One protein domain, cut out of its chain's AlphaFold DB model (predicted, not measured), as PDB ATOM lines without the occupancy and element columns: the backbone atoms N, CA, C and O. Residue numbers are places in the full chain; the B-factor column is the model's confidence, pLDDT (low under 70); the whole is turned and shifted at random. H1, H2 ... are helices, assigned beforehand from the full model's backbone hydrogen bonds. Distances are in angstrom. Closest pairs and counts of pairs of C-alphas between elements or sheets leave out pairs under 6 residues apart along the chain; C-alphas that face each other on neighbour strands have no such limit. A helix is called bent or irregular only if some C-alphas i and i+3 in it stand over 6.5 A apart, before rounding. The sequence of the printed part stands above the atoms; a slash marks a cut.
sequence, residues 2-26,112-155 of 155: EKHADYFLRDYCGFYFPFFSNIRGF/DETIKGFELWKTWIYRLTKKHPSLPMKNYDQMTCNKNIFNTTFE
ATOM      1  N   GLU A   2       4.767  19.505  21.245       89.12
ATOM      2  CA  GLU A   2       6.186  19.222  21.537       89.12
ATOM      3  C   GLU A   2       7.206  20.194  20.930       89.12
ATOM      4  O   GLU A   2       8.031  20.749  21.643       89.12
ATOM      5  N   LYS A   3       7.105  20.496  19.629       89.81
ATOM      6  CA  LYS A   3       8.002  21.466  18.975       89.81
ATOM      7  C   LYS A   3       8.016  22.839  19.669       89.81
ATOM      8  O   LYS A   3       9.066  23.457  19.784       89.81
ATOM      9  N   HIS A   4       6.860  23.318  20.129       89.69
ATOM     10  CA  HIS A   4       6.765  24.600  20.832       89.69
ATOM     11  C   HIS A   4       7.271  24.499  22.276       89.69
ATOM     12  O   HIS A   4       7.839  25.462  22.779       89.69
ATOM     13  N   ALA A   5       7.105  23.343  22.927       90.06
ATOM     14  CA  ALA A   5       7.686  23.084  24.242       90.06
ATOM     15  C   ALA A   5       9.224  23.076  24.191       90.06
ATOM     16  O   ALA A   5       9.862  23.688  25.042       90.06
ATOM     17  N   ASP A   6       9.819  22.477  23.154       86.00
ATOM     18  CA  ASP A   6      11.268  22.520  22.916       86.00
ATOM     19  C   ASP A   6      11.775  23.955  22.707       86.00
ATOM     20  O   ASP A   6      12.789  24.338  23.284       86.00
ATOM     21  N   TYR A   7      11.053  24.779  21.942       88.44
ATOM     22  CA  TYR A   7      11.384  26.202  21.816       88.44
ATOM     23  C   TYR A   7      11.320  26.935  23.151       88.44
ATOM     24  O   TYR A   7      12.225  27.706  23.460       88.44
ATOM     25  N   PHE A   8      10.306  26.656  23.969       88.50
ATOM     26  CA  PHE A   8      10.165  27.271  25.282       88.50
ATOM     27  C   PHE A   8      11.326  26.903  26.213       88.50
ATOM     28  O   PHE A   8      11.906  27.783  26.840       88.50
ATOM     29  N   LEU A   9      11.710  25.623  26.265       85.19
ATOM     30  CA  LEU A   9      12.827  25.140  27.092       85.19
ATOM     31  C   LEU A   9      14.183  25.743  26.698       85.19
ATOM     32  O   LEU A   9      15.103  25.765  27.512       85.19
ATOM     33  N   ARG A  10      14.305  26.233  25.461       80.75
ATOM     34  CA  ARG A  10      15.498  26.918  24.940       80.75
ATOM     35  C   ARG A  10      15.386  28.441  24.980       80.75
ATOM     36  O   ARG A  10      16.194  29.115  24.350       80.75
ATOM     37  N   ASP A  11      14.360  28.973  25.645       80.19
ATOM     38  CA  ASP A  11      14.035  30.403  25.678       80.19
ATOM     39  C   ASP A  11      13.842  31.036  24.279       80.19
ATOM     40  O   ASP A  11      13.965  32.244  24.088       80.19
ATOM     41  N   TYR A  12      13.469  30.229  23.282       82.94
ATOM     42  CA  TYR A  12      13.333  30.617  21.875       82.94
ATOM     43  C   TYR A  12      11.865  30.830  21.468       82.94
ATOM     44  O   TYR A  12      11.374  30.290  20.477       82.94
ATOM     45  N   CYS A  13      11.133  31.618  22.256       82.44
ATOM     46  CA  CYS A  13       9.706  31.895  22.040       82.44
ATOM     47  C   CYS A  13       9.389  33.373  21.735       82.44
ATOM     48  O   CYS A  13       8.225  33.768  21.725       82.44
ATOM     49  N   GLY A  14      10.410  34.172  21.409       81.06
ATOM     50  CA  GLY A  14      10.254  35.544  20.928       81.06
ATOM     51  C   GLY A  14      10.088  36.566  22.052       81.06
ATOM     52  O   GLY A  14      10.854  36.574  23.014       81.06
ATOM     53  N   PHE A  15       9.122  37.476  21.905       79.56
ATOM     54  CA  PHE A  15       8.930  38.587  22.841       79.56
ATOM     55  C   PHE A  15       8.733  38.101  24.281       79.56
ATOM     56  O   PHE A  15       8.046  37.111  24.524       79.56
ATOM     57  N   TYR A  16       9.301  38.847  25.232       79.31
ATOM     58  CA  TYR A  16       9.208  38.601  26.677       79.31
ATOM     59  C   TYR A  16       9.967  37.372  27.205       79.31
ATOM     60  O   TYR A  16       9.890  37.107  28.402       79.31
ATOM     61  N   PHE A  17      10.751  36.680  26.371       79.94
ATOM     62  CA  PHE A  17      11.718  35.665  26.809       79.94
ATOM     63  C   PHE A  17      13.101  36.278  27.089       79.94
ATOM     64  O   PHE A  17      13.404  37.346  26.547       79.94
ATOM     65  N   PRO A  18      13.945  35.640  27.929       80.94
ATOM     66  CA  PRO A  18      13.731  34.374  28.658       80.94
ATOM     67  C   PRO A  18      12.645  34.438  29.749       80.94
ATOM     68  O   PRO A  18      12.514  35.455  30.435       80.94
ATOM     69  N   PHE A  19      11.887  33.352  29.949       83.06
ATOM     70  CA  PHE A  19      10.685  33.359  30.808       83.06
ATOM     71  C   PHE A  19      10.986  33.774  32.256       83.06
ATOM     72  O   PHE A  19      10.369  34.693  32.799       83.06
ATOM     73  N   PHE A  20      11.973  33.134  32.890       79.00
ATOM     74  CA  PHE A  20      12.310  33.438  34.281       79.00
ATOM     75  C   PHE A  20      12.936  34.825  34.450       79.00
ATOM     76  O   PHE A  20      12.733  35.458  35.483       79.00
ATOM     77  N   SER A  21      13.648  35.326  33.437       79.00
ATOM     78  CA  SER A  21      14.185  36.693  33.436       79.00
ATOM     79  C   SER A  21      13.071  37.727  33.499       79.00
ATOM     80  O   SER A  21      13.201  38.721  34.210       79.00
ATOM     81  N   ASN A  22      11.976  37.475  32.776       82.00
ATOM     82  CA  ASN A  22      10.823  38.362  32.719       82.00
ATOM     83  C   ASN A  22      10.152  38.519  34.091       82.00
ATOM     84  O   ASN A  22       9.905  39.636  34.538       82.00
ATOM     85  N   ILE A  23       9.930  37.406  34.796       85.69
ATOM     86  CA  ILE A  23       9.232  37.424  36.090       85.69
ATOM     87  C   ILE A  23      10.152  37.732  37.280       85.69
ATOM     88  O   ILE A  23       9.675  38.161  38.331       85.69
ATOM     89  N   ARG A  24      11.475  37.547  37.144       83.06
ATOM     90  CA  ARG A  24      12.437  37.725  38.246       83.06
ATOM     91  C   ARG A  24      12.386  39.117  38.860       83.06
ATOM     92  O   ARG A  24      12.473  39.223  40.080       83.06
ATOM     93  N   GLY A  25      12.241  40.160  38.040       83.56
ATOM     94  CA  GLY A  25      12.166  41.539  38.529       83.56
ATOM     95  C   GLY A  25      11.021  41.732  39.525       83.56
ATOM     96  O   GLY A  25      11.227  42.312  40.586       83.56
ATOM     97  N   PHE A  26       9.849  41.159  39.240       88.50
ATOM     98  CA  PHE A  26       8.711  41.192  40.159       88.50
ATOM     99  C   PHE A  26       8.980  40.375  41.424       88.50
ATOM    100  O   PHE A  26       8.745  40.865  42.520       88.50
ATOM    101  N   ASP A 112       6.087  12.437  28.688       94.56
ATOM    102  CA  ASP A 112       6.861  12.302  29.931       94.56
ATOM    103  C   ASP A 112       8.304  12.825  29.797       94.56
ATOM    104  O   ASP A 112       8.848  13.413  30.734       94.56
ATOM    105  N   GLU A 113       8.918  12.662  28.621       91.12
ATOM    106  CA  GLU A 113      10.252  13.190  28.320       91.12
ATOM    107  C   GLU A 113      10.282  14.723  28.376       91.12
ATOM    108  O   GLU A 113      11.130  15.312  29.051       91.12
ATOM    109  N   THR A 114       9.320  15.382  27.731       90.88
ATOM    110  CA  THR A 114       9.214  16.844  27.731       90.88
ATOM    111  C   THR A 114       8.890  17.379  29.122       90.88
ATOM    112  O   THR A 114       9.486  18.364  29.562       90.88
ATOM    113  N   ILE A 115       8.005  16.699  29.856       92.94
ATOM    114  CA  ILE A 115       7.699  17.007  31.259       92.94
ATOM    115  C   ILE A 115       8.971  16.953  32.113       92.94
ATOM    116  O   ILE A 115       9.262  17.898  32.850       92.94
ATOM    117  N   LYS A 116       9.773  15.893  31.972       90.69
ATOM    118  CA  LYS A 116      11.066  15.773  32.656       90.69
ATOM    119  C   LYS A 116      12.007  16.925  32.288       90.69
ATOM    120  O   LYS A 116      12.677  17.459  33.169       90.69
ATOM    121  N   GLY A 117      12.022  17.348  31.023       88.62
ATOM    122  CA  GLY A 117      12.768  18.522  30.565       88.62
ATOM    123  C   GLY A 117      12.396  19.804  31.321       88.62
ATOM    124  O   GLY A 117      13.282  20.512  31.801       88.62
ATOM    125  N   PHE A 118      11.099  20.071  31.506       90.12
ATOM    126  CA  PHE A 118      10.620  21.216  32.291       90.12
ATOM    127  C   PHE A 118      11.021  21.150  33.768       90.12
ATOM    128  O   PHE A 118      11.441  22.165  34.328       90.12
ATOM    129  N   GLU A 119      10.935  19.978  34.400       89.19
ATOM    130  CA  GLU A 119      11.333  19.814  35.807       89.19
ATOM    131  C   GLU A 119      12.841  20.038  36.012       89.19
ATOM    132  O   GLU A 119      13.269  20.697  36.971       89.19
ATOM    133  N   LEU A 120      13.661  19.553  35.073       87.56
ATOM    134  CA  LEU A 120      15.103  19.792  35.069       87.56
ATOM    135  C   LEU A 120      15.428  21.272  34.850       87.56
ATOM    136  O   LEU A 120      16.215  21.842  35.609       87.56
ATOM    137  N   TRP A 121      14.794  21.911  33.865       85.38
ATOM    138  CA  TRP A 121      14.959  23.337  33.577       85.38
ATOM    139  C   TRP A 121      14.594  24.213  34.785       85.38
ATOM    140  O   TRP A 121      15.389  25.059  35.201       85.38
ATOM    141  N   LYS A 122      13.454  23.946  35.434       83.88
ATOM    142  CA  LYS A 122      13.021  24.625  36.667       83.88
ATOM    143  C   LYS A 122      14.043  24.472  37.797       83.88
ATOM    144  O   LYS A 122      14.400  25.456  38.449       83.88
ATOM    145  N   THR A 123      14.531  23.252  38.026       82.62
ATOM    146  CA  THR A 123      15.535  22.965  39.065       82.62
ATOM    147  C   THR A 123      16.851  23.690  38.790       82.62
ATOM    148  O   THR A 123      17.448  24.273  39.699       82.62
ATOM    149  N   TRP A 124      17.300  23.678  37.536       80.50
ATOM    150  CA  TRP A 124      18.520  24.348  37.101       80.50
ATOM    151  C   TRP A 124      18.443  25.864  37.319       80.50
ATOM    152  O   TRP A 124      19.315  26.423  37.989       80.50
ATOM    153  N   ILE A 125      17.361  26.517  36.875       75.88
ATOM    154  CA  ILE A 125      17.142  27.955  37.103       75.88
ATOM    155  C   ILE A 125      17.131  28.289  38.599       75.88
ATOM    156  O   ILE A 125      17.765  29.257  39.028       75.88
ATOM    157  N   TYR A 126      16.449  27.488  39.419       77.12
ATOM    158  CA  TYR A 126      16.402  27.709  40.865       77.12
ATOM    159  C   TYR A 126      17.801  27.672  41.500       77.12
ATOM    160  O   TYR A 126      18.166  28.552  42.281       77.12
ATOM    161  N   ARG A 127      18.625  26.683  41.137       75.75
ATOM    162  CA  ARG A 127      20.002  26.564  41.647       75.75
ATOM    163  C   ARG A 127      20.876  27.733  41.202       75.75
ATOM    164  O   ARG A 127      21.617  28.287  42.014       75.75
ATOM    165  N   LEU A 128      20.773  28.132  39.938       69.06
ATOM    166  CA  LEU A 128      21.529  29.263  39.406       69.06
ATOM    167  C   LEU A 128      21.172  30.581  40.087       69.06
ATOM    168  O   LEU A 128      22.065  31.322  40.497       69.06
ATOM    169  N   THR A 129      19.878  30.860  40.245       67.62
ATOM    170  CA  THR A 129      19.401  32.102  40.872       67.62
ATOM    171  C   THR A 129      19.798  32.191  42.345       67.62
ATOM    172  O   THR A 129      20.109  33.281  42.822       67.62
ATOM    173  N   LYS A 130      19.883  31.055  43.050       71.94
ATOM    174  CA  LYS A 130      20.438  30.975  44.410       71.94
ATOM    175  C   LYS A 130      21.944  31.238  44.469       71.94
ATOM    176  O   LYS A 130      22.393  31.920  45.384       71.94
ATOM    177  N   LYS A 131      22.722  30.696  43.528       69.50
ATOM    178  CA  LYS A 131      24.191  30.815  43.525       69.50
ATOM    179  C   LYS A 131      24.677  32.193  43.055       69.50
ATOM    180  O   LYS A 131      25.705  32.666  43.526       69.50
ATOM    181  N   HIS A 132      23.938  32.844  42.155       64.56
ATOM    182  CA  HIS A 132      24.309  34.137  41.571       64.56
ATOM    183  C   HIS A 132      23.135  35.139  41.558       64.56
ATOM    184  O   HIS A 132      22.644  35.527  40.492       64.56
ATOM    185  N   PRO A 133      22.684  35.609  42.734       64.00
ATOM    186  CA  PRO A 133      21.502  36.466  42.862       64.00
ATOM    187  C   PRO A 133      21.674  37.878  42.278       64.00
ATOM    188  O   PRO A 133      20.675  38.563  42.064       64.00
ATOM    189  N   SER A 134      22.906  38.311  41.986       59.56
ATOM    190  CA  SER A 134      23.236  39.631  41.430       59.56
ATOM    191  C   SER A 134      23.487  39.639  39.918       59.56
ATOM    192  O   SER A 134      23.528  40.713  39.322       59.56
ATOM    193  N   LEU A 135      23.638  38.474  39.270       55.12
ATOM    194  CA  LEU A 135      23.903  38.432  37.831       55.12
ATOM    195  C   LEU A 135      22.627  38.744  37.029       55.12
ATOM    196  O   LEU A 135      21.598  38.084  37.242       55.12
ATOM    197  N   PRO A 136      22.675  39.709  36.088       52.81
ATOM    198  CA  PRO A 136      21.570  39.970  35.178       52.81
ATOM    199  C   PRO A 136      21.381  38.762  34.256       52.81
ATOM    200  O   PRO A 136      22.332  38.290  33.636       52.81
ATOM    201  N   MET A 137      20.146  38.266  34.120       55.81
ATOM    202  CA  MET A 137      19.869  37.074  33.299       55.81
ATOM    203  C   MET A 137      20.055  37.280  31.784       55.81
ATOM    204  O   MET A 137      19.852  36.350  31.014       55.81
ATOM    205  N   LYS A 138      20.498  38.467  31.351       47.91
ATOM    206  CA  LYS A 138      20.736  38.815  29.943       47.91
ATOM    207  C   LYS A 138      21.895  38.045  29.287       47.91
ATOM    208  O   LYS A 138      21.986  38.054  28.071       47.91
ATOM    209  N   ASN A 139      22.760  37.386  30.063       46.97
ATOM    210  CA  ASN A 139      23.925  36.651  29.543       46.97
ATOM    211  C   ASN A 139      23.765  35.119  29.571       46.97
ATOM    212  O   ASN A 139      24.731  34.405  29.308       46.97
ATOM    213  N   TYR A 140      22.584  34.591  29.906       51.41
ATOM    214  CA  TYR A 140      22.383  33.136  30.013       51.41
ATOM    215  C   TYR A 140      22.044  32.444  28.676       51.41
ATOM    216  O   TYR A 140      22.137  31.217  28.598       51.41
ATOM    217  N   ASP A 141      21.758  33.217  27.619       48.09
ATOM    218  CA  ASP A 141      21.349  32.756  26.278       48.09
ATOM    219  C   ASP A 141      22.363  31.813  25.593       48.09
ATOM    220  O   ASP A 141      22.005  31.042  24.703       48.09
ATOM    221  N   GLN A 142      23.633  31.822  26.015       45.62
ATOM    222  CA  GLN A 142      24.669  30.950  25.444       45.62
ATOM    223  C   GLN A 142      24.733  29.554  26.089       45.62
ATOM    224  O   GLN A 142      25.311  28.641  25.500       45.62
ATOM    225  N   MET A 143      24.131  29.351  27.267       45.69
ATOM    226  CA  MET A 143      24.148  28.053  27.959       45.69
ATOM    227  C   MET A 143      22.841  27.267  27.781       45.69
ATOM    228  O   MET A 143      22.886  26.056  27.590       45.69
ATOM    229  N   THR A 144      21.678  27.922  27.749       49.97
ATOM    230  CA  THR A 144      20.371  27.242  27.597       49.97
ATOM    231  C   THR A 144      20.144  26.631  26.209       49.97
ATOM    232  O   THR A 144      19.346  25.706  26.061       49.97
ATOM    233  N   CYS A 145      20.885  27.084  25.191       43.47
ATOM    234  CA  CYS A 145      20.778  26.578  23.819       43.47
ATOM    235  C   CYS A 145      21.530  25.260  23.556       43.47
ATOM    236  O   CYS A 145      21.336  24.656  22.498       43.47
ATOM    237  N   ASN A 146      22.369  24.778  24.480       42.03
ATOM    238  CA  ASN A 146      23.106  23.534  24.271       42.03
ATOM    239  C   ASN A 146      22.351  22.353  24.891       42.03
ATOM    240  O   ASN A 146      22.415  22.117  26.097       42.03
ATOM    241  N   LYS A 147      21.706  21.541  24.039       46.31
ATOM    242  CA  LYS A 147      21.150  20.214  24.389       46.31
ATOM    243  C   LYS A 147      22.121  19.338  25.201       46.31
ATOM    244  O   LYS A 147      21.687  18.450  25.924       46.31
ATOM    245  N   ASN A 148      23.422  19.617  25.112       42.75
ATOM    246  CA  ASN A 148      24.477  18.902  25.816       42.75
ATOM    247  C   ASN A 148      24.561  19.191  27.325       42.75
ATOM    248  O   ASN A 148      25.151  18.375  28.028       42.75
ATOM    249  N   ILE A 149      23.967  20.270  27.860       44.38
ATOM    250  CA  ILE A 149      24.063  20.576  29.306       44.38
ATOM    251  C   ILE A 149      23.254  19.586  30.156       44.38
ATOM    252  O   ILE A 149      23.707  19.183  31.229       44.38
ATOM    253  N   PHE A 150      22.117  19.090  29.660       41.69
ATOM    254  CA  PHE A 150      21.377  18.037  30.370       41.69
ATOM    255  C   PHE A 150      22.150  16.710  30.441       41.69
ATOM    256  O   PHE A 150      21.921  15.935  31.364       41.69
ATOM    257  N   ASN A 151      23.104  16.490  29.527       41.09
ATOM    258  CA  ASN A 151      23.948  15.294  29.499       41.09
ATOM    259  C   ASN A 151      25.282  15.455  30.250       41.09
ATOM    260  O   ASN A 151      25.943  14.455  30.489       41.09
ATOM    261  N   THR A 152      25.696  16.674  30.619       37.91
ATOM    262  CA  THR A 152      27.028  16.939  31.217       37.91
ATOM    263  C   THR A 152      26.996  17.468  32.649       37.91
ATOM    264  O   THR A 152      28.041  17.809  33.188       37.91
ATOM    265  N   THR A 153      25.829  17.518  33.302       39.91
ATOM    266  CA  THR A 153      25.730  18.021  34.691       39.91
ATOM    267  C   THR A 153      25.152  17.013  35.692       39.91
ATOM    268  O   THR A 153      24.678  17.404  36.758       39.91
ATOM    269  N   PHE A 154      25.194  15.721  35.355       34.53
ATOM    270  CA  PHE A 154      24.879  14.613  36.262       34.53
ATOM    271  C   PHE A 154      26.071  13.652  36.390       34.53
ATOM    272  O   PHE A 154      25.927  12.448  36.193       34.53
ATOM    273  N   GLU A 155      27.232  14.215  36.724       31.50
ATOM    274  CA  GLU A 155      28.260  13.561  37.546       31.50
ATOM    275  C   GLU A 155      28.438  14.383  38.827       31.50
ATOM    276  O   GLU A 155      28.424  15.636  38.729       31.50
TER     277      GLU A 155
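This is residues 2 to 26 and 112 to 155 of the 155 residues of the protein "(salmon louse) hypothetical protein" of Lepeophtheirus salmonis (UniProt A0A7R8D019). One long helix, H3, makes the spine, with H1 side by side with its residues 114 to 121 and running the same way. H2 lies near a later stretch of H3, around Ile 125, and the stretch after H3 folds back through the short, irregular H4 to the small H5; H1 and H3 are the only helices that touch, and residues 130 to 135 stick out. The printed part has 69 residues with five named helices, H1 to H5 in that order, and no named strand; the class is all helix. The whole is compact, with a radius of gyration of the C-alphas of 12.1 A and spans of 32 by 32 by 19 A.

H1 covers residues 2 to 9, 10.5 A from first to last C-alpha, and begins at C-alpha 2 at (6.186, 19.222, 21.537). H2 covers residues 19 to 26, 12.4 A long; it is irregular, but only just, with C-alphas 22 and 25 at 6.8 A. After the cut, H3 covers residues 112 to 131, 28.8 A, from C-alpha 112 at (6.861, 12.302, 29.931) to C-alpha 131 at (24.191, 30.815, 43.525). H4 covers residues 137 to 142, 11.1 A, and is irregular, with C-alphas 138 and 141 at 7.1 A. H5 covers residues 149 to 152, 5.1 A, and ends at C-alpha 152 at (27.028, 16.939, 31.217).

H1 touches H3 at a shallow tilt of 5 degrees, the same way; H3 touches H1 with residues 114 to 121 alone. Their closest C-alphas are those of Leu 9 and Phe 118, 6.9 A apart. H1 and H2 are apart, only just, at 8.2 A. H2 is close to H3 but not clearly touching, at a steep tilt of 40 degrees, the same way; the closest C-alphas, of Phe 20 and Ile 125, are 7.8 A apart. H2 is also close to H4 but not clearly touching, at a shallow tilt of 12 degrees, opposite ways, with the closest C-alphas, of Ser 21 and Met 137, at 5.7 A. H5 is apart from H3, only just, at 8.0 A. In H1 and H3 every O i to N i+4 pair is within hydrogen-bond range; in H2 2 of 4 are, in H4 0 of 2, beside 1 of 3 O i to N i+3 pairs, and H5 is too short for such a pair.

The two C-alphas farthest apart, of Phe 15 and Glu 155, are 34.9 A apart. Residues 27 to 111 are not printed, and C-alphas 26 and 112 are 30.7 A apart across this cut. Of the links that are printed whole, H3 to H4 is tight, H1 to H2 and H4 to H5 are short, and none is long. The mean pLDDT of the printed part is 70.8; residues 128 to 129 and 131 to 155 are under 70.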